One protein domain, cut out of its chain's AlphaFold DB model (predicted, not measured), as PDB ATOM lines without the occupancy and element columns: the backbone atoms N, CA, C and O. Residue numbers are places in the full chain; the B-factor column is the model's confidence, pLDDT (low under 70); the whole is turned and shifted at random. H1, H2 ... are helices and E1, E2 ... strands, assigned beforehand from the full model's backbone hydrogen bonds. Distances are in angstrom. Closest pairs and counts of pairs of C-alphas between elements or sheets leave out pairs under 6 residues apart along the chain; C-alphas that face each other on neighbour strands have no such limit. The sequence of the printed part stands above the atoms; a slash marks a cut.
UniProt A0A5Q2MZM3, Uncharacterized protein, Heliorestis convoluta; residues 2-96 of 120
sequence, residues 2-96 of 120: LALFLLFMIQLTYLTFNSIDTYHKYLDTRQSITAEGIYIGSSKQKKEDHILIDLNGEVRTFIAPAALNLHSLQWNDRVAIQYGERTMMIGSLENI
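This is residues 2 to 96 of the 120 residues of an uncharacterized protein of Heliorestis convoluta (UniProt A0A5Q2MZM3). What shape? Residues 2 to 20 of helix H1 stick out from an antiparallel sheet, E3 E2 E1 E4 E5, folded at E1 into facing leaves. Which parts? The 95 printed residues, of mixed class, hold H1, then E1 to E5. The whole is loose, radius of gyration of the C-alphas 16.9 A, spanning 58 by 26 by 23 A.

Which helix? H1, residues 2 to 30, runs 42.4 A from (-23.811, -17.096, -28.204). Which strands? E1 is residues 32 to 45, E2 48 to 55, E3 58 to 64, E4 78 to 84 and E5 90 to 95, ending at (4.989, -51.506, 5.266).

What pairs? E1 E2 E3 form a meander, antiparallel neighbours in turn, and E4, antiparallel to E1, completes a Greek key. N 50 to O 43 and N 81 to O 35 are each 2.8 A. And H1? It only grazes the sheet, C-alphas 28 and 84 closest at 4.4 A; 24 of 25 O i to N i+4 pairs are within hydrogen-bond range.

Any cut? The printed part has none. Low confidence? Residues 25 to 31 have pLDDT under 70.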
ATOM      1  N   LEU A   2     -23.847 -15.617 -28.163       84.69
ATOM      2  CA  LEU A   2     -23.811 -17.096 -28.204       84.69
ATOM      3  C   LEU A   2     -22.440 -17.712 -27.849       84.69
ATOM      4  O   LEU A   2     -22.373 -18.636 -27.049       84.69
ATOM      5  N   ALA A   3     -21.342 -17.177 -28.395       84.94
ATOM      6  CA  ALA A   3     -19.996 -17.687 -28.113       84.94
ATOM      7  C   ALA A   3     -19.576 -17.489 -26.646       84.94
ATOM      8  O   ALA A   3     -18.971 -18.376 -26.055       84.94
ATOM      9  N   LEU A   4     -19.947 -16.354 -26.041       86.69
ATOM     10  CA  LEU A   4     -19.666 -16.065 -24.632       86.69
ATOM     11  C   LEU A   4     -20.452 -17.011 -23.713       86.69
ATOM     12  O   LEU A   4     -19.916 -17.519 -22.736       86.69
ATOM     13  N   PHE A   5     -21.707 -17.285 -24.078       90.25
ATOM     14  CA  PHE A   5     -22.557 -18.249 -23.388       90.25
ATOM     15  C   PHE A   5     -21.990 -19.673 -23.475       90.25
ATOM     16  O   PHE A   5     -21.898 -20.353 -22.461       90.25
ATOM     17  N   LEU A   6     -21.530 -20.107 -24.653       90.62
ATOM     18  CA  LEU A   6     -20.873 -21.409 -24.819       90.62
ATOM     19  C   LEU A   6     -19.602 -21.531 -23.971       90.62
ATOM     20  O   LEU A   6     -19.409 -22.541 -23.300       90.62
ATOM     21  N   LEU A   7     -18.761 -20.495 -23.958       89.75
ATOM     22  CA  LEU A   7     -17.529 -20.480 -23.166       89.75
ATOM     23  C   LEU A   7     -17.833 -20.549 -21.661       89.75
ATOM     24  O   LEU A   7     -17.195 -21.311 -20.936       89.75
ATOM     25  N   PHE A   8     -18.862 -19.824 -21.215       91.12
ATOM     26  CA  PHE A   8     -19.356 -19.893 -19.842       91.12
ATOM     27  C   PHE A   8     -19.856 -21.297 -19.479       91.12
ATOM     28  O   PHE A   8     -19.479 -21.828 -18.438       91.12
ATOM     29  N   MET A   9     -20.639 -21.942 -20.351       91.62
ATOM     30  CA  MET A   9     -21.142 -23.300 -20.107       91.62
ATOM     31  C   MET A   9     -20.015 -24.336 -20.053       91.62
ATOM     32  O   MET A   9     -20.049 -25.228 -19.204       91.62
ATOM     33  N   ILE A  10     -18.988 -24.206 -20.898       89.38
ATOM     34  CA  ILE A  10     -17.801 -25.074 -20.859       89.38
ATOM     35  C   ILE A  10     -17.053 -24.897 -19.532       89.38
ATOM     36  O   ILE A  10     -16.718 -25.889 -18.886       89.38
ATOM     37  N   GLN A  11     -16.831 -23.654 -19.090       85.38
ATOM     38  CA  GLN A  11     -16.172 -23.393 -17.807       85.38
ATOM     39  C   GLN A  11     -16.991 -23.898 -16.616       85.38
ATOM     40  O   GLN A  11     -16.429 -24.512 -15.711       85.38
ATOM     41  N   LEU A  12     -18.312 -23.699 -16.629       86.44
ATOM     42  CA  LEU A  12     -19.202 -24.184 -15.576       86.44
ATOM     43  C   LEU A  12     -19.191 -25.717 -15.504       86.44
ATOM     44  O   LEU A  12     -19.119 -26.293 -14.419       86.44
ATOM     45  N   THR A  13     -19.201 -26.377 -16.662       84.50
ATOM     46  CA  THR A  13     -19.125 -27.840 -16.765       84.50
ATOM     47  C   THR A  13     -17.798 -28.357 -16.213       84.50
ATOM     48  O   THR A  13     -17.786 -29.272 -15.391       84.50
ATOM     49  N   TYR A  14     -16.684 -27.729 -16.595       83.88
ATOM     50  CA  TYR A  14     -15.358 -28.071 -16.083       83.88
ATOM     51  C   TYR A  14     -15.266 -27.907 -14.557       83.88
ATOM     52  O   TYR A  14     -14.807 -28.810 -13.857       83.88
ATOM     53  N   LEU A  15     -15.775 -26.790 -14.027       81.25
ATOM     54  CA  LEU A  15     -15.830 -26.545 -12.588       81.25
ATOM     55  C   LEU A  15     -16.687 -27.593 -11.867       81.25
ATOM     56  O   LEU A  15     -16.285 -28.091 -10.819       81.25
ATOM     57  N   THR A  16     -17.835 -27.962 -12.436       78.75
ATOM     58  CA  THR A  16     -18.741 -28.964 -11.856       78.75
ATOM     59  C   THR A  16     -18.069 -30.332 -11.762       78.75
ATOM     60  O   THR A  16     -18.107 -30.953 -10.701       78.75
ATOM     61  N   PHE A  17     -17.386 -30.780 -12.821       77.94
ATOM     62  CA  PHE A  17     -16.655 -32.050 -12.796       77.94
ATOM     63  C   PHE A  17     -15.537 -32.062 -11.743       77.94
ATOM     64  O   PHE A  17     -15.470 -32.997 -10.945       77.94
ATOM     65  N   ASN A  18     -14.726 -31.002 -11.663       75.62
ATOM     66  CA  ASN A  18     -13.675 -30.898 -10.642       75.62
ATOM     67  C   ASN A  18     -14.244 -30.832  -9.214       75.62
ATOM     68  O   ASN A  18     -13.637 -31.346  -8.272       75.62
ATOM     69  N   SER A  19     -15.411 -30.210  -9.046       71.19
ATOM     70  CA  SER A  19     -16.080 -30.095  -7.746       71.19
ATOM     71  C   SER A  19     -16.587 -31.451  -7.256       71.19
ATOM     72  O   SER A  19     -16.461 -31.752  -6.072       71.19
ATOM     73  N   ILE A  20     -17.113 -32.286  -8.157       74.69
ATOM     74  CA  ILE A  20     -17.582 -33.641  -7.833       74.69
ATOM     75  C   ILE A  20     -16.414 -34.537  -7.406       74.69
ATOM     76  O   ILE A  20     -16.511 -35.213  -6.383       74.69
ATOM     77  N   ASP A  21     -15.298 -34.506  -8.140       71.44
ATOM     78  CA  ASP A  21     -14.098 -35.275  -7.782       71.44
ATOM     79  C   ASP A  21     -13.558 -34.866  -6.400       71.44
ATOM     80  O   ASP A  21     -13.305 -35.698  -5.527       71.44
ATOM     81  N   THR A  22     -13.489 -33.555  -6.152       70.44
ATOM     82  CA  THR A  22     -13.063 -33.006  -4.856       70.44
ATOM     83  C   THR A  22     -14.015 -33.400  -3.724       70.44
ATOM     84  O   THR A  22     -13.575 -33.751  -2.628       70.44
ATOM     85  N   TYR A  23     -15.324 -33.378  -3.980       73.94
ATOM     86  CA  TYR A  23     -16.341 -33.760  -3.005       73.94
ATOM     87  C   TYR A  23     -16.226 -35.234  -2.600       73.94
ATOM     88  O   TYR A  23     -16.314 -35.559  -1.415       73.94
ATOM     89  N   HIS A  24     -15.975 -36.133  -3.554       70.81
ATOM     90  CA  HIS A  24     -15.788 -37.551  -3.247       70.81
ATOM     91  C   HIS A  24     -14.490 -37.819  -2.490       70.81
ATOM     92  O   HIS A  24     -14.526 -38.547  -1.502       70.81
ATOM     93  N   LYS A  25     -13.389 -37.144  -2.843       67.56
ATOM     94  CA  LYS A  25     -12.144 -37.198  -2.059       67.56
ATOM     95  C   LYS A  25     -12.351 -36.766  -0.605       67.56
ATOM     96  O   LYS A  25     -11.801 -37.391   0.299       67.56
ATOM     97  N   TYR A  26     -13.170 -35.738  -0.374       68.06
ATOM     98  CA  TYR A  26     -13.506 -35.261   0.971       68.06
ATOM     99  C   TYR A  26     -14.336 -36.266   1.783       68.06
ATOM    100  O   TYR A  26     -14.119 -36.436   2.984       68.06
ATOM    101  N   LEU A  27     -15.309 -36.924   1.147       66.50
ATOM    102  CA  LEU A  27     -16.118 -37.948   1.815       66.50
ATOM    103  C   LEU A  27     -15.278 -39.172   2.181       66.50
ATOM    104  O   LEU A  27     -15.359 -39.652   3.313       66.50
ATOM    105  N   ASP A  28     -14.412 -39.602   1.269       67.62
ATOM    106  CA  ASP A  28     -13.516 -40.738   1.473       67.62
ATOM    107  C   ASP A  28     -12.500 -40.488   2.599       67.62
ATOM    108  O   ASP A  28     -12.103 -41.423   3.288       67.62
ATOM    109  N   THR A  29     -12.139 -39.228   2.879       63.59
ATOM    110  CA  THR A  29     -11.275 -38.900   4.029       63.59
ATOM    111  C   THR A  29     -11.964 -39.140   5.375       63.59
ATOM    112  O   THR A  29     -11.291 -39.389   6.372       63.59
ATOM    113  N   ARG A  30     -13.300 -39.049   5.430       63.31
ATOM    114  CA  ARG A  30     -14.091 -39.276   6.653       63.31
ATOM    115  C   ARG A  30     -14.542 -40.729   6.822       63.31
ATOM    116  O   ARG A  30     -14.876 -41.116   7.936       63.31
ATOM    117  N   GLN A  31     -14.585 -41.498   5.735       67.62
ATOM    118  CA  GLN A  31     -15.024 -42.898   5.693       67.62
ATOM    119  C   GLN A  31     -13.947 -43.781   5.063       67.62
ATOM    120  O   GLN A  31     -14.194 -44.525   4.117       67.62
ATOM    121  N   SER A  32     -12.726 -43.665   5.568       78.81
ATOM    122  CA  SER A  32     -11.627 -44.479   5.085       78.81
ATOM    123  C   SER A  32     -11.680 -45.885   5.680       78.81
ATOM    124  O   SER A  32     -12.007 -46.081   6.853       78.81
ATOM    125  N   ILE A  33     -11.355 -46.873   4.852       86.19
ATOM    126  CA  ILE A  33     -11.259 -48.278   5.237       86.19
ATOM    127  C   ILE A  33      -9.787 -48.609   5.430       86.19
ATOM    128  O   ILE A  33      -8.963 -48.313   4.562       86.19
ATOM    129  N   THR A  34      -9.467 -49.252   6.550       89.75
ATOM    130  CA  THR A  34      -8.142 -49.826   6.785       89.75
ATOM    131  C   THR A  34      -8.161 -51.303   6.419       89.75
ATOM    132  O   THR A  34      -9.017 -52.048   6.895       89.75
ATOM    133  N   ALA A  35      -7.220 -51.730   5.582       89.38
ATOM    134  CA  ALA A  35      -7.053 -53.123   5.193       89.38
ATOM    135  C   ALA A  35      -5.572 -53.504   5.158       89.38
ATOM    136  O   ALA A  35      -4.717 -52.687   4.828       89.38
ATOM    137  N   GLU A  36      -5.280 -54.762   5.474       92.75
ATOM    138  CA  GLU A  36      -3.951 -55.345   5.314       92.75
ATOM    139  C   GLU A  36      -3.937 -56.248   4.087       92.75
ATOM    140  O   GLU A  36      -4.900 -56.974   3.828       92.75
ATOM    141  N   GLY A  37      -2.833 -56.228   3.353       92.56
ATOM    142  CA  GLY A  37      -2.681 -57.015   2.145       92.56
ATOM    143  C   GLY A  37      -1.239 -57.281   1.779       92.56
ATOM    144  O   GLY A  37      -0.309 -56.930   2.506       92.56
ATOM    145  N   ILE A  38      -1.070 -57.909   0.624       93.56
ATOM    146  CA  ILE A  38       0.234 -58.189   0.035       93.56
ATOM    147  C   ILE A  38       0.389 -57.326  -1.211       93.56
ATOM    148  O   ILE A  38      -0.446 -57.366  -2.114       93.56
ATOM    149  N   TYR A  39       1.459 -56.541  -1.278       93.12
ATOM    150  CA  TYR A  39       1.788 -55.771  -2.469       93.12
ATOM    151  C   TYR A  39       2.213 -56.703  -3.605       93.12
ATOM    152  O   TYR A  39       3.156 -57.485  -3.482       93.12
ATOM    153  N   ILE A  40       1.531 -56.584  -4.742       93.75
ATOM    154  CA  ILE A  40       1.821 -57.377  -5.941       93.75
ATOM    155  C   ILE A  40       2.599 -56.550  -6.963       93.75
ATOM    156  O   ILE A  40       3.421 -57.079  -7.705       93.75
ATOM    157  N   GLY A  41       2.354 -55.244  -7.029       92.00
ATOM    158  CA  GLY A  41       3.024 -54.391  -7.997       92.00
ATOM    159  C   GLY A  41       2.367 -53.034  -8.153       92.00
ATOM    160  O   GLY A  41       1.351 -52.725  -7.535       92.00
ATOM    161  N   SER A  42       2.946 -52.224  -9.029       90.38
ATOM    162  CA  SER A  42       2.392 -50.937  -9.431       90.38
ATOM    163  C   SER A  42       2.338 -50.831 -10.950       90.38
ATOM    164  O   SER A  42       3.121 -51.446 -11.674       90.38
ATOM    165  N   SER A  43       1.370 -50.073 -11.450       88.56
ATOM    166  CA  SER A  43       1.209 -49.778 -12.870       88.56
ATOM    167  C   SER A  43       0.853 -48.312 -13.045       88.56
ATOM    168  O   SER A  43       0.213 -47.722 -12.182       88.56
ATOM    169  N   LYS A  44       1.245 -47.710 -14.163       85.81
ATOM    170  CA  LYS A  44       0.924 -46.312 -14.448       85.81
ATOM    171  C   LYS A  44      -0.189 -46.238 -15.481       85.81
ATOM    172  O   LYS A  44      -0.018 -46.734 -16.594       85.81
ATOM    173  N   GLN A  45      -1.307 -45.598 -15.146       81.19
ATOM    174  CA  GLN A  45      -2.420 -45.387 -16.073       81.19
ATOM    175  C   GLN A  45      -2.818 -43.916 -16.099       81.19
ATOM    176  O   GLN A  45      -3.040 -43.298 -15.071       81.19
ATOM    177  N   LYS A  46      -2.909 -43.327 -17.297       72.31
ATOM    178  CA  LYS A  46      -3.450 -41.968 -17.513       72.31
ATOM    179  C   LYS A  46      -2.887 -40.875 -16.575       72.31
ATOM    180  O   LYS A  46      -3.591 -39.921 -16.271       72.31
ATOM    181  N   LYS A  47      -1.591 -40.960 -16.241       78.62
ATOM    182  CA  LYS A  47      -0.830 -40.061 -15.337       78.62
ATOM    183  C   LYS A  47      -1.029 -40.295 -13.837       78.62
ATOM    184  O   LYS A  47      -0.407 -39.580 -13.058       78.62
ATOM    185  N   GLU A  48      -1.806 -41.292 -13.452       82.38
ATOM    186  CA  GLU A  48      -1.951 -41.730 -12.068       82.38
ATOM    187  C   GLU A  48      -1.163 -43.026 -11.865       82.38
ATOM    188  O   GLU A  48      -1.063 -43.868 -12.768       82.38
ATOM    189  N   ASP A  49      -0.559 -43.157 -10.690       88.56
ATOM    190  CA  ASP A  49       0.104 -44.387 -10.289       88.56
ATOM    191  C   ASP A  49      -0.942 -45.271  -9.605       88.56
ATOM    192  O   ASP A  49      -1.675 -44.837  -8.721       88.56
ATOM    193  N   HIS A  50      -1.051 -46.509 -10.061       91.19
ATOM    194  CA  HIS A  50      -1.954 -47.511  -9.522       91.19
ATOM    195  C   HIS A  50      -1.135 -48.586  -8.822       91.19
ATOM    196  O   HIS A  50      -0.064 -48.972  -9.288       91.19
ATOM    197  N   ILE A  51      -1.668 -49.112  -7.733       92.38
ATOM    198  CA  ILE A  51      -1.051 -50.155  -6.923       92.38
ATOM    199  C   ILE A  51      -1.981 -51.359  -6.855       92.38
ATOM    200  O   ILE A  51      -3.190 -51.211  -6.690       92.38
ATOM    201  N   LEU A  52      -1.412 -52.547  -7.028       93.88
ATOM    202  CA  LEU A  52      -2.112 -53.818  -6.953       93.88
ATOM    203  C   LEU A  52      -1.786 -54.472  -5.617       93.88
ATOM    204  O   LEU A  52      -0.612 -54.686  -5.295       93.88
ATOM    205  N   ILE A  53      -2.827 -54.783  -4.853       93.94
ATOM    206  CA  ILE A  53      -2.715 -55.375  -3.522       93.94
ATOM    207  C   ILE A  53      -3.641 -56.584  -3.459       93.94
ATOM    208  O   ILE A  53      -4.817 -56.485  -3.809       93.94
ATOM    209  N   ASP A  54      -3.105 -57.716  -3.016       94.75
ATOM    210  CA  ASP A  54      -3.895 -58.879  -2.628       94.75
ATOM    211  C   ASP A  54      -4.508 -58.624  -1.249       94.75
ATOM    212  O   ASP A  54      -3.789 -58.512  -0.251       94.75
ATOM    213  N   LEU A  55      -5.832 -58.524  -1.196       91.62
ATOM    214  CA  LEU A  55      -6.602 -58.476   0.037       91.62
ATOM    215  C   LEU A  55      -7.325 -59.814   0.210       91.62
ATOM    216  O   LEU A  55      -8.349 -60.060  -0.422       91.62
ATOM    217  N   ASN A  56      -6.820 -60.668   1.104       88.81
ATOM    218  CA  ASN A  56      -7.435 -61.956   1.456       88.81
ATOM    219  C   ASN A  56      -7.732 -62.883   0.253       88.81
ATOM    220  O   ASN A  56      -8.746 -63.582   0.244       88.81
ATOM    221  N   GLY A  57      -6.854 -62.911  -0.750       89.62
ATOM    222  CA  GLY A  57      -6.988 -63.720  -1.965       89.62
ATOM    223  C   GLY A  57      -7.684 -63.003  -3.126       89.62
ATOM    224  O   GLY A  57      -7.861 -63.603  -4.187       89.62
ATOM    225  N   GLU A  58      -8.085 -61.740  -2.954       93.06
ATOM    226  CA  GLU A  58      -8.646 -60.901  -4.013       93.06
ATOM    227  C   GLU A  58      -7.667 -59.782  -4.385       93.06
ATOM    228  O   GLU A  58      -7.373 -58.888  -3.589       93.06
ATOM    229  N   VAL A  59      -7.194 -59.788  -5.633       93.06
ATOM    230  CA  VAL A  59      -6.332 -58.719  -6.146       93.06
ATOM    231  C   VAL A  59      -7.172 -57.490  -6.467       93.06
ATOM    232  O   VAL A  59      -7.982 -57.502  -7.397       93.06
ATOM    233  N   ARG A  60      -6.934 -56.405  -5.732       93.12
ATOM    234  CA  ARG A  60      -7.577 -55.109  -5.953       93.12
ATOM    235  C   ARG A  60      -6.577 -54.059  -6.413       93.12
ATOM    236  O   ARG A  60      -5.407 -54.072  -6.038       93.12
ATOM    237  N   THR A  61      -7.075 -53.133  -7.229       93.00
ATOM    238  CA  THR A  61      -6.303 -52.010  -7.764       93.00
ATOM    239  C   THR A  61      -6.723 -50.728  -7.064       93.00
ATOM    240  O   THR A  61      -7.901 -50.378  -7.078       93.00
ATOM    241  N   PHE A  62      -5.750 -50.006  -6.524       91.69
ATOM    242  CA  PHE A  62      -5.947 -48.729  -5.849       91.69
ATOM    243  C   PHE A  62      -5.194 -47.615  -6.569       91.69
ATOM    244  O   PHE A  62      -4.208 -47.865  -7.263       91.69
ATOM    245  N   ILE A  63      -5.654 -46.381  -6.391       90.19
ATOM    246  CA  ILE A  63      -5.007 -45.178  -6.914       90.19
ATOM    247  C   ILE A  63      -4.046 -44.661  -5.844       90.19
ATOM    248  O   ILE A  63      -4.459 -44.332  -4.731       90.19
ATOM    249  N   ALA A  64      -2.762 -44.583  -6.173       87.31
ATOM    250  CA  ALA A  64      -1.738 -44.038  -5.299       87.31
ATOM    251  C   ALA A  64      -1.572 -42.527  -5.555       87.31
ATOM    252  O   ALA A  64      -1.380 -42.106  -6.700       87.31
ATOM    253  N   PRO A  65      -1.625 -41.677  -4.513       82.56
ATOM    254  CA  PRO A  65      -1.297 -40.268  -4.667       82.56
ATOM    255  C   PRO A  65       0.182 -40.104  -5.026       82.56
ATOM    256  O   PRO A  65       1.032 -40.834  -4.530       82.56
ATOM    257  N   ALA A  66       0.511 -39.082  -5.818       77.25
ATOM    258  CA  ALA A  66       1.882 -38.827  -6.281       77.25
ATOM    259  C   ALA A  66       2.913 -38.598  -5.151       77.25
ATOM    260  O   ALA A  66       4.114 -38.675  -5.384       77.25
ATOM    261  N   ALA A  67       2.451 -38.289  -3.935       76.06
ATOM    262  CA  ALA A  67       3.298 -38.134  -2.753       76.06
ATOM    263  C   ALA A  67       3.659 -39.471  -2.075       76.06
ATOM    264  O   ALA A  67       4.512 -39.493  -1.189       76.06
ATOM    265  N   LEU A  68       3.007 -40.574  -2.455       80.12
ATOM    266  CA  LEU A  68       3.245 -41.891  -1.879       80.12
ATOM    267  C   LEU A  68       4.531 -42.484  -2.462       80.12
ATOM    268  O   LEU A  68       4.681 -42.607  -3.678       80.12
ATOM    269  N   ASN A  69       5.466 -42.879  -1.600       78.62
ATOM    270  CA  ASN A  69       6.706 -43.496  -2.050       78.62
ATOM    271  C   ASN A  69       6.482 -44.982  -2.367       78.62
ATOM    272  O   ASN A  69       6.599 -45.843  -1.501       78.62
ATOM    273  N   LEU A  70       6.157 -45.277  -3.625       80.81
ATOM    274  CA  LEU A  70       5.963 -46.649  -4.104       80.81
ATOM    275  C   LEU A  70       7.285 -47.397  -4.340       80.81
ATOM    276  O   LEU A  70       7.295 -48.623  -4.374       80.81
ATOM    277  N   HIS A  71       8.402 -46.680  -4.497       77.56
ATOM    278  CA  HIS A  71       9.696 -47.283  -4.834       77.56
ATOM    279  C   HIS A  71      10.299 -48.113  -3.698       77.56
ATOM    280  O   HIS A  71      11.180 -48.930  -3.951       77.56
ATOM    281  N   SER A  72       9.847 -47.909  -2.458       82.31
ATOM    282  CA  SER A  72      10.283 -48.703  -1.307       82.31
ATOM    283  C   SER A  72       9.549 -50.036  -1.157       82.31
ATOM    284  O   SER A  72       9.961 -50.835  -0.323       82.31
ATOM    285  N   LEU A  73       8.473 -50.269  -1.916       87.00
ATOM    286  CA  LEU A  73       7.705 -51.511  -1.854       87.00
ATOM    287  C   LEU A  73       8.311 -52.572  -2.765       87.00
ATOM    288  O   LEU A  73       8.549 -52.336  -3.952       87.00
ATOM    289  N   GLN A  74       8.492 -53.766  -2.220       89.75
ATOM    290  CA  GLN A  74       8.927 -54.942  -2.956       89.75
ATOM    291  C   GLN A  74       7.774 -55.919  -3.128       89.75
ATOM    292  O   GLN A  74       6.859 -55.982  -2.310       89.75
ATOM    293  N   TRP A  75       7.813 -56.682  -4.221       90.31
ATOM    294  CA  TRP A  75       6.850 -57.753  -4.456       90.31
ATOM    295  C   TRP A  75       6.754 -58.659  -3.222       90.31
ATOM    296  O   TRP A  75       7.780 -59.082  -2.691       90.31
ATOM    297  N   ASN A  76       5.523 -58.970  -2.814       90.38
ATOM    298  CA  ASN A  76       5.191 -59.764  -1.635       90.38
ATOM    299  C   ASN A  76       5.409 -59.067  -0.273       90.38
ATOM    300  O   ASN A  76       5.288 -59.716   0.768       90.38
ATOM    301  N   ASP A  77       5.663 -57.752  -0.253       90.88
ATOM    302  CA  ASP A  77       5.646 -56.971   0.986       90.88
ATOM    303  C   ASP A  77       4.240 -56.939   1.584       90.88
ATOM    304  O   ASP A  77       3.242 -56.723   0.887       90.88
ATOM    305  N   ARG A  78       4.157 -57.112   2.903       90.69
ATOM    306  CA  ARG A  78       2.900 -56.958   3.629       90.69
ATOM    307  C   ARG A  78       2.665 -55.479   3.881       90.69
ATOM    308  O   ARG A  78       3.521 -54.798   4.436       90.69
ATOM    309  N   VAL A  79       1.505 -54.982   3.485       91.44
ATOM    310  CA  VAL A  79       1.176 -53.559   3.568       91.44
ATOM    311  C   VAL A  79      -0.137 -53.350   4.299       91.44
ATOM    312  O   VAL A  79      -1.091 -54.099   4.101       91.44
ATOM    313  N   ALA A  80      -0.187 -52.323   5.138       91.38
ATOM    314  CA  ALA A  80      -1.425 -51.778   5.663       91.38
ATOM    315  C   ALA A  80      -1.777 -50.551   4.825       91.38
ATOM    316  O   ALA A  80      -0.954 -49.653   4.644       91.38
ATOM    317  N   ILE A  81      -2.993 -50.528   4.296       90.94
ATOM    318  CA  ILE A  81      -3.520 -49.408   3.531       90.94
ATOM    319  C   ILE A  81      -4.712 -48.803   4.240       90.94
ATOM    320  O   ILE A  81      -5.579 -49.512   4.748       90.94
ATOM    321  N   GLN A  82      -4.787 -47.483   4.190       90.56
ATOM    322  CA  GLN A  82      -6.019 -46.751   4.408       90.56
ATOM    323  C   GLN A  82      -6.478 -46.214   3.059       90.56
ATOM    324  O   GLN A  82      -5.727 -45.492   2.403       90.56
ATOM    325  N   TYR A  83      -7.689 -46.556   2.625       89.88
ATOM    326  CA  TYR A  83      -8.204 -46.138   1.321       89.88
ATOM    327  C   TYR A  83      -9.661 -45.678   1.382       89.88
ATOM    328  O   TYR A  83     -10.419 -46.056   2.275       89.88
ATOM    329  N   GLY A  84     -10.044 -44.839   0.423       88.06
ATOM    330  CA  GLY A  84     -11.430 -44.445   0.204       88.06
ATOM    331  C   GLY A  84     -12.181 -45.502  -0.597       88.06
ATOM    332  O   GLY A  84     -11.768 -45.823  -1.707       88.06
ATOM    333  N   GLU A  85     -13.281 -46.042  -0.070       83.12
ATOM    334  CA  GLU A  85     -14.029 -47.125  -0.732       83.12
ATOM    335  C   GLU A  85     -14.562 -46.716  -2.112       83.12
ATOM    336  O   GLU A  85     -14.594 -47.518  -3.044       83.12
ATOM    337  N   ARG A  86     -14.970 -45.451  -2.262       81.19
ATOM    338  CA  ARG A  86     -15.620 -44.978  -3.483       81.19
ATOM    339  C   ARG A  86     -14.623 -44.599  -4.570       81.19
ATOM    340  O   ARG A  86     -14.882 -44.857  -5.743       81.19
ATOM    341  N   THR A  87     -13.515 -43.964  -4.197       83.88
ATOM    342  CA  THR A  87     -12.473 -43.543  -5.147       83.88
ATOM    343  C   THR A  87     -11.385 -44.595  -5.346       83.88
ATOM    344  O   THR A  87     -10.615 -44.485  -6.295       83.88
ATOM    345  N   MET A  88     -11.301 -45.600  -4.467       88.12
ATOM    346  CA  MET A  88     -10.171 -46.532  -4.359       88.12
ATOM    347  C   MET A  88      -8.824 -45.817  -4.183       88.12
ATOM    348  O   MET A  88      -7.771 -46.373  -4.492       88.12
ATOM    349  N   MET A  89      -8.839 -44.573  -3.702       88.50
ATOM    350  CA  MET A  89      -7.638 -43.777  -3.496       88.50
ATOM    351  C   MET A  89      -6.997 -44.128  -2.156       88.50
ATOM    352  O   MET A  89      -7.668 -44.125  -1.123       88.50
ATOM    353  N   ILE A  90      -5.692 -44.394  -2.168       87.94
ATOM    354  CA  ILE A  90      -4.910 -44.609  -0.954       87.94
ATOM    355  C   ILE A  90      -4.688 -43.270  -0.249       87.94
ATOM    356  O   ILE A  90      -4.135 -42.335  -0.824       87.94
ATOM    357  N   GLY A  91      -5.099 -43.197   1.013       83.38
ATOM    358  CA  GLY A  91      -4.780 -42.107   1.930       83.38
ATOM    359  C   GLY A  91      -3.461 -42.335   2.668       83.38
ATOM    360  O   GLY A  91      -2.664 -41.407   2.791       83.38
ATOM    361  N   SER A  92      -3.201 -43.568   3.112       85.62
ATOM    362  CA  SER A  92      -1.930 -43.958   3.729       85.62
ATOM    363  C   SER A  92      -1.536 -45.383   3.356       85.62
ATOM    364  O   SER A  92      -2.384 -46.232   3.073       85.62
ATOM    365  N   LEU A  93      -0.230 -45.625   3.336       87.38
ATOM    366  CA  LEU A  93       0.372 -46.918   3.051       87.38
ATOM    367  C   LEU A  93       1.559 -47.104   3.989       87.38
ATOM    368  O   LEU A  93       2.486 -46.293   3.987       87.38
ATOM    369  N   GLU A  94       1.540 -48.194   4.740       87.06
ATOM    370  CA  GLU A  94       2.592 -48.563   5.677       87.06
ATOM    371  C   GLU A  94       3.080 -49.979   5.370       87.06
ATOM    372  O   GLU A  94       2.281 -50.882   5.116       87.06
ATOM    373  N   ASN A  95       4.399 -50.177   5.381       85.00
ATOM    374  CA  ASN A  95       4.989 -51.506   5.266       85.00
ATOM    375  C   ASN A  95       4.979 -52.167   6.651       85.00
ATOM    376  O   ASN A  95       5.510 -51.605   7.611       85.00
ATOM    377  N   ILE A  96       4.357 -53.339   6.754       81.25
ATOM    378  CA  ILE A  96       4.234 -54.077   8.008       81.25
ATOM    379  C   ILE A  96       5.344 -55.125   8.060       81.25
ATOM    380  O   ILE A  96       5.219 -56.229   7.525       81.25
TER     381      ILE A  96